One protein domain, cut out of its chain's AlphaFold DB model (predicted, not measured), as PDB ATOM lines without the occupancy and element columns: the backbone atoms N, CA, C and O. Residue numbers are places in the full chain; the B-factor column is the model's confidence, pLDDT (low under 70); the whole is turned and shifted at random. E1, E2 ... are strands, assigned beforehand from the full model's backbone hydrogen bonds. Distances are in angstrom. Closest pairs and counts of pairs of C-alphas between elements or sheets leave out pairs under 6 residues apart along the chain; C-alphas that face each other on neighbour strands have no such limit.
ATOM      1  N   THR A   4     198.403 184.346 176.964       72.69
ATOM      2  CA  THR A   4     198.806 183.233 177.837       72.69
ATOM      3  C   THR A   4     199.529 183.713 179.087       72.69
ATOM      4  O   THR A   4     200.600 184.318 179.022       72.69
ATOM      5  N   ALA A   5     198.926 183.410 180.238       74.50
ATOM      6  CA  ALA A   5     199.487 183.618 181.566       74.50
ATOM      7  C   ALA A   5     200.159 182.318 182.037       74.50
ATOM      8  O   ALA A   5     199.528 181.478 182.672       74.50
ATOM      9  N   PHE A   6     201.431 182.116 181.679       79.44
ATOM     10  CA  PHE A   6     202.191 180.934 182.116       79.44
ATOM     11  C   PHE A   6     202.725 181.054 183.545       79.44
ATOM     12  O   PHE A   6     203.075 180.050 184.160       79.44
ATOM     13  N   PHE A   7     202.820 182.277 184.067       82.81
ATOM     14  CA  PHE A   7     203.417 182.534 185.368       82.81
ATOM     15  C   PHE A   7     202.358 182.661 186.460       82.81
ATOM     16  O   PHE A   7     201.309 183.282 186.260       82.81
ATOM     17  N   ASN A   8     202.669 182.122 187.640       85.94
ATOM     18  CA  ASN A   8     201.803 182.229 188.809       85.94
ATOM     19  C   ASN A   8     201.510 183.703 189.140       85.94
ATOM     20  O   ASN A   8     202.408 184.547 189.100       85.94
ATOM     21  N   GLY A   9     200.245 184.014 189.427       87.94
ATOM     22  CA  GLY A   9     199.789 185.367 189.754       87.94
ATOM     23  C   GLY A   9     199.940 186.406 188.635       87.94
ATOM     24  O   GLY A   9     199.808 187.594 188.909       87.94
ATOM     25  N   SER A  10     200.244 186.002 187.396       92.88
ATOM     26  CA  SER A  10     200.319 186.933 186.267       92.88
ATOM     27  C   SER A  10     198.954 187.158 185.616       92.88
ATOM     28  O   SER A  10     198.139 186.244 185.498       92.88
ATOM     29  N   HIS A  11     198.721 188.384 185.159       94.62
ATOM     30  CA  HIS A  11     197.567 188.760 184.358       94.62
ATOM     31  C   HIS A  11     198.028 189.332 183.018       94.62
ATOM     32  O   HIS A  11     199.018 190.067 182.944       94.62
ATOM     33  N   ILE A  12     197.306 188.995 181.953       93.25
ATOM     34  CA  ILE A  12     197.549 189.518 180.611       93.25
ATOM     35  C   ILE A  12     196.228 189.693 179.868       93.25
ATOM     36  O   ILE A  12     195.413 188.771 179.796       93.25
ATOM     37  N   MET A  13     196.045 190.869 179.276       92.94
ATOM     38  CA  MET A  13     194.871 191.214 178.474       92.94
ATOM     39  C   MET A  13     195.265 191.765 177.101       92.94
ATOM     40  O   MET A  13     196.425 192.096 176.864       92.94
ATOM     41  N   GLY A  14     194.290 191.876 176.198       92.06
ATOM     42  CA  GLY A  14     194.487 192.358 174.831       92.06
ATOM     43  C   GLY A  14     194.595 191.220 173.815       92.06
ATOM     44  O   GLY A  14     193.937 190.186 173.956       92.06
ATOM     45  N   GLN A  15     195.397 191.415 172.770       89.50
ATOM     46  CA  GLN A  15     195.487 190.490 171.643       89.50
ATOM     47  C   GLN A  15     196.902 189.920 171.514       89.50
ATOM     48  O   GLN A  15     197.865 190.669 171.462       89.50
ATOM     49  N   ASN A  16     197.004 188.589 171.443       87.50
ATOM     50  CA  ASN A  16     198.214 187.823 171.124       87.50
ATOM     51  C   ASN A  16     199.495 188.298 171.839       87.50
ATOM     52  O   ASN A  16     200.313 189.023 171.278       87.50
ATOM     53  N   GLY A  17     199.691 187.826 173.069       88.88
ATOM     54  CA  GLY A  17     200.893 188.101 173.855       88.88
ATOM     55  C   GLY A  17     201.106 187.084 174.968       88.88
ATOM     56  O   GLY A  17     200.260 186.218 175.215       88.88
ATOM     57  N   GLN A  18     202.249 187.199 175.638       90.06
ATOM     58  CA  GLN A  18     202.691 186.265 176.669       90.06
ATOM     59  C   GLN A  18     203.128 187.029 177.921       90.06
ATOM     60  O   GLN A  18     203.853 188.023 177.829       90.06
ATOM     61  N   ALA A  19     202.692 186.565 179.093       91.25
ATOM     62  CA  ALA A  19     203.219 187.067 180.357       91.25
ATOM     63  C   ALA A  19     204.730 186.782 180.451       91.25
ATOM     64  O   ALA A  19     205.176 185.718 180.028       91.25
ATOM     65  N   ARG A  20     205.507 187.720 181.003       90.69
ATOM     66  CA  ARG A  20     206.973 187.658 181.137       90.69
ATOM     67  C   ARG A  20     207.447 187.314 182.548       90.69
ATOM     68  O   ARG A  20     208.533 186.764 182.689       90.69
ATOM     69  N   PHE A  21     206.659 187.654 183.570       91.69
ATOM     70  CA  PHE A  21     207.052 187.541 184.977       91.69
ATOM     71  C   PHE A  21     205.927 186.926 185.830       91.69
ATOM     72  O   PHE A  21     204.753 187.068 185.485       91.69
ATOM     73  N   PRO A  22     206.227 186.277 186.968       90.88
ATOM     74  CA  PRO A  22     205.219 185.978 187.985       90.88
ATOM     75  C   PRO A  22     204.716 187.256 188.663       90.88
ATOM     76  O   PRO A  22     205.408 188.272 188.665       90.88
ATOM     77  N   PHE A  23     203.506 187.202 189.224       91.12
ATOM     78  CA  PHE A  23     202.887 188.298 189.985       91.12
ATOM     79  C   PHE A  23     202.943 189.651 189.262       91.12
ATOM     80  O   PHE A  23     203.421 190.638 189.807       91.12
ATOM     81  N   SER A  24     202.521 189.695 188.002       94.56
ATOM     82  CA  SER A  24     202.710 190.865 187.136       94.56
ATOM     83  C   SER A  24     201.523 191.095 186.208       94.56
ATOM     84  O   SER A  24     200.711 190.195 185.980       94.56
ATOM     85  N   TRP A  25     201.422 192.303 185.657       96.88
ATOM     86  CA  TRP A  25     200.344 192.694 184.750       96.88
ATOM     87  C   TRP A  25     200.892 193.049 183.367       96.88
ATOM     88  O   TRP A  25     201.949 193.667 183.267       96.88
ATOM     89  N   HIS A  26     200.172 192.677 182.306       94.88
ATOM     90  CA  HIS A  26     200.593 192.905 180.925       94.88
ATOM     91  C   HIS A  26     199.436 193.353 180.030       94.88
ATOM     92  O   HIS A  26     198.331 192.805 180.097       94.88
ATOM     93  N   LEU A  27     199.742 194.258 179.102       95.44
ATOM     94  CA  LEU A  27     198.902 194.597 177.957       95.44
ATOM     95  C   LEU A  27     199.550 194.071 176.676       95.44
ATOM     96  O   LEU A  27     200.697 194.407 176.394       95.44
ATOM     97  N   ALA A  28     198.816 193.287 175.891       93.75
ATOM     98  CA  ALA A  28     199.267 192.725 174.621       93.75
ATOM     99  C   ALA A  28     198.532 193.327 173.421       93.75
ATOM    100  O   ALA A  28     197.325 193.574 173.483       93.75
ATOM    101  N   ASN A  29     199.251 193.511 172.313       91.25
ATOM    102  CA  ASN A  29     198.671 194.000 171.060       91.25
ATOM    103  C   ASN A  29     199.362 193.398 169.822       91.25
ATOM    104  O   ASN A  29     199.688 194.086 168.856       91.25
ATOM    105  N   GLY A  30     199.645 192.098 169.871       86.94
ATOM    106  CA  GLY A  30     200.316 191.376 168.803       86.94
ATOM    107  C   GLY A  30     199.385 190.850 167.711       86.94
ATOM    108  O   GLY A  30     198.210 190.546 167.924       86.94
ATOM    109  N   LEU A  31     199.944 190.628 166.522       81.56
ATOM    110  CA  LEU A  31     199.266 189.896 165.441       81.56
ATOM    111  C   LEU A  31     199.433 188.370 165.561       81.56
ATOM    112  O   LEU A  31     198.599 187.628 165.050       81.56
ATOM    113  N   MET A  32     200.459 187.902 166.279       78.12
ATOM    114  CA  MET A  32     200.731 186.484 166.551       78.12
ATOM    115  C   MET A  32     201.255 186.300 167.980       78.12
ATOM    116  O   MET A  32     201.787 187.235 168.569       78.12
ATOM    117  N   VAL A  33     201.115 185.099 168.547       69.75
ATOM    118  CA  VAL A  33     201.703 184.766 169.857       69.75
ATOM    119  C   VAL A  33     203.208 184.529 169.674       69.75
ATOM    120  O   VAL A  33     203.596 183.714 168.841       69.75
ATOM    121  N   GLY A  34     204.054 185.247 170.420       67.44
ATOM    122  CA  GLY A  34     205.516 185.203 170.292       67.44
ATOM    123  C   GLY A  34     206.242 185.898 171.456       67.44
ATOM    124  O   GLY A  34     205.575 186.456 172.332       67.44
ATOM    125  N   PRO A  35     207.592 185.873 171.476       59.50
ATOM    126  CA  PRO A  35     208.396 186.078 172.685       59.50
ATOM    127  C   PRO A  35     208.321 187.466 173.327       59.50
ATOM    128  O   PRO A  35     208.787 187.565 174.452       59.50
ATOM    129  N   THR A  36     207.724 188.478 172.677       63.44
ATOM    130  CA  THR A  36     206.838 189.487 173.304       63.44
ATOM    131  C   THR A  36     206.315 190.490 172.271       63.44
ATOM    132  O   THR A  36     207.106 191.152 171.610       63.44
ATOM    133  N   LEU A  37     204.991 190.653 172.191       78.88
ATOM    134  CA  LEU A  37     204.301 191.787 171.544       78.88
ATOM    135  C   LEU A  37     203.434 192.521 172.587       78.88
ATOM    136  O   LEU A  37     202.264 192.842 172.359       78.88
ATOM    137  N   ASN A  38     204.001 192.697 173.781       89.12
ATOM    138  CA  ASN A  38     203.347 193.385 174.886       89.12
ATOM    139  C   ASN A  38     203.602 194.884 174.752       89.12
ATOM    140  O   ASN A  38     204.748 195.295 174.647       89.12
ATOM    141  N   SER A  39     202.550 195.691 174.812       93.69
ATOM    142  CA  SER A  39     202.661 197.148 174.818       93.69
ATOM    143  C   SER A  39     203.080 197.692 176.181       93.69
ATOM    144  O   SER A  39     203.756 198.712 176.240       93.69
ATOM    145  N   ALA A  40     202.685 197.028 177.272       95.56
ATOM    146  CA  ALA A  40     203.042 197.441 178.626       95.56
ATOM    147  C   ALA A  40     203.166 196.242 179.573       95.56
ATOM    148  O   ALA A  40     202.436 195.257 179.429       95.56
ATOM    149  N   VAL A  41     204.065 196.340 180.554       96.00
ATOM    150  CA  VAL A  41     204.259 195.350 181.620       96.00
ATOM    151  C   VAL A  41     204.539 196.056 182.942       96.00
ATOM    152  O   VAL A  41     205.426 196.899 182.996       96.00
ATOM    153  N   ILE A  42     203.836 195.673 184.008       97.06
ATOM    154  CA  ILE A  42     204.172 196.039 185.390       97.06
ATOM    155  C   ILE A  42     204.683 194.782 186.090       97.06
ATOM    156  O   ILE A  42     203.923 193.834 186.303       97.06
ATOM    157  N   GLU A  43     205.970 194.758 186.425       95.06
ATOM    158  CA  GLU A  43     206.613 193.632 187.108       95.06
ATOM    159  C   GLU A  43     206.420 193.732 188.624       95.06
ATOM    160  O   GLU A  43     206.863 194.694 189.240       95.06
ATOM    161  N   GLY A  44     205.814 192.727 189.264       91.75
ATOM    162  CA  GLY A  44     205.534 192.804 190.703       91.75
ATOM    163  C   GLY A  44     206.752 192.684 191.616       91.75
ATOM    164  O   GLY A  44     206.712 193.192 192.732       91.75
ATOM    165  N   ALA A  45     207.837 192.035 191.178       90.12
ATOM    166  CA  ALA A  45     209.041 191.886 192.005       90.12
ATOM    167  C   ALA A  45     209.784 193.221 192.194       90.12
ATOM    168  O   ALA A  45     210.300 193.507 193.274       90.12
ATOM    169  N   THR A  46     209.831 194.042 191.147       91.94
ATOM    170  CA  THR A  46     210.584 195.305 191.119       91.94
ATOM    171  C   THR A  46     209.679 196.532 191.206       91.94
ATOM    172  O   THR A  46     210.095 197.559 191.732       91.94
ATOM    173  N   GLY A  47     208.435 196.423 190.734       92.38
ATOM    174  CA  GLY A  47     207.548 197.556 190.478       92.38
ATOM    175  C   GLY A  47     207.835 198.263 189.149       92.38
ATOM    176  O   GLY A  47     207.219 199.287 188.869       92.38
ATOM    177  N   ASN A  48     208.756 197.741 188.326       95.25
ATOM    178  CA  ASN A  48     209.146 198.382 187.075       95.25
ATOM    179  C   ASN A  48     207.997 198.378 186.061       95.25
ATOM    180  O   ASN A  48     207.363 197.345 185.818       95.25
ATOM    181  N   LEU A  49     207.799 199.530 185.417       96.56
ATOM    182  CA  LEU A  49     206.944 199.688 184.248       96.56
ATOM    183  C   LEU A  49     207.797 199.599 182.979       96.56
ATOM    184  O   LEU A  49     208.652 200.445 182.730       96.56
ATOM    185  N   TYR A  50     207.524 198.595 182.154       95.25
ATOM    186  CA  TYR A  50     208.038 198.486 180.793       95.25
ATOM    187  C   TYR A  50     206.942 198.957 179.839       95.25
ATOM    188  O   TYR A  50     205.815 198.468 179.928       95.25
ATOM    189  N   LEU A  51     207.249 199.892 178.943       94.94
ATOM    190  CA  LEU A  51     206.281 200.483 178.021       94.94
ATOM    191  C   LEU A  51     206.920 200.659 176.641       94.94
ATOM    192  O   LEU A  51     207.910 201.376 176.509       94.94
ATOM    193  N   ASP A  52     206.304 200.072 175.617       90.75
ATOM    194  CA  ASP A  52     206.672 200.291 174.215       90.75
ATOM    195  C   ASP A  52     205.927 201.528 173.688       90.75
ATOM    196  O   ASP A  52     204.964 201.447 172.922       90.75
TER     197      ASP A  52
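This is residues 4 to 52 of the 231 residues of the protein "Peptidase_G2 domain-containing protein" of Paenibacillus sp. TCA20 (UniProt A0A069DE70). What is the shape? With little regular structure, it is one four-stranded sheet, with the link of residues 16 to 24 folding back over one face. What builds it? The printed part has 49 residues, 18 in strands E1 to E4, in that order along the chain and across the mixed sheet: all strand. How compact is it? It is compact, with a radius of gyration of the C-alphas of 9.6 A and spans of 28 by 21 by 15 A.

Where is E1? E1, residues 11 to 15, runs 13.0 A from C-alpha 11 at (197.567, 188.760, 184.358). What follows? E2, residues 25 to 29, runs 13.9 A; E3, residues 38 to 42, 10.9 A; E4, residues 49 to 51, 6.3 A, to C-alpha 51 at (206.281, 200.483, 178.021).

How do E1 and E2 pair? They are parallel at 9 degrees; N 28 and O 13, 2.8 A, are within hydrogen-bond range. What follows? E2, E3 and E4 form a meander, each the antiparallel neighbour of the one before, with hairpins E2 and E3, at 173 degrees, and E3 and E4, at 170 degrees. N 27 and O 40, 2.9 A, and N 41 and O 50, 2.8 A, are within hydrogen-bond range.

Is it unbroken? The printed part has no cut, and its three links between strands are short. Where is confidence low? Residues 33 to 36 have pLDDT under 70.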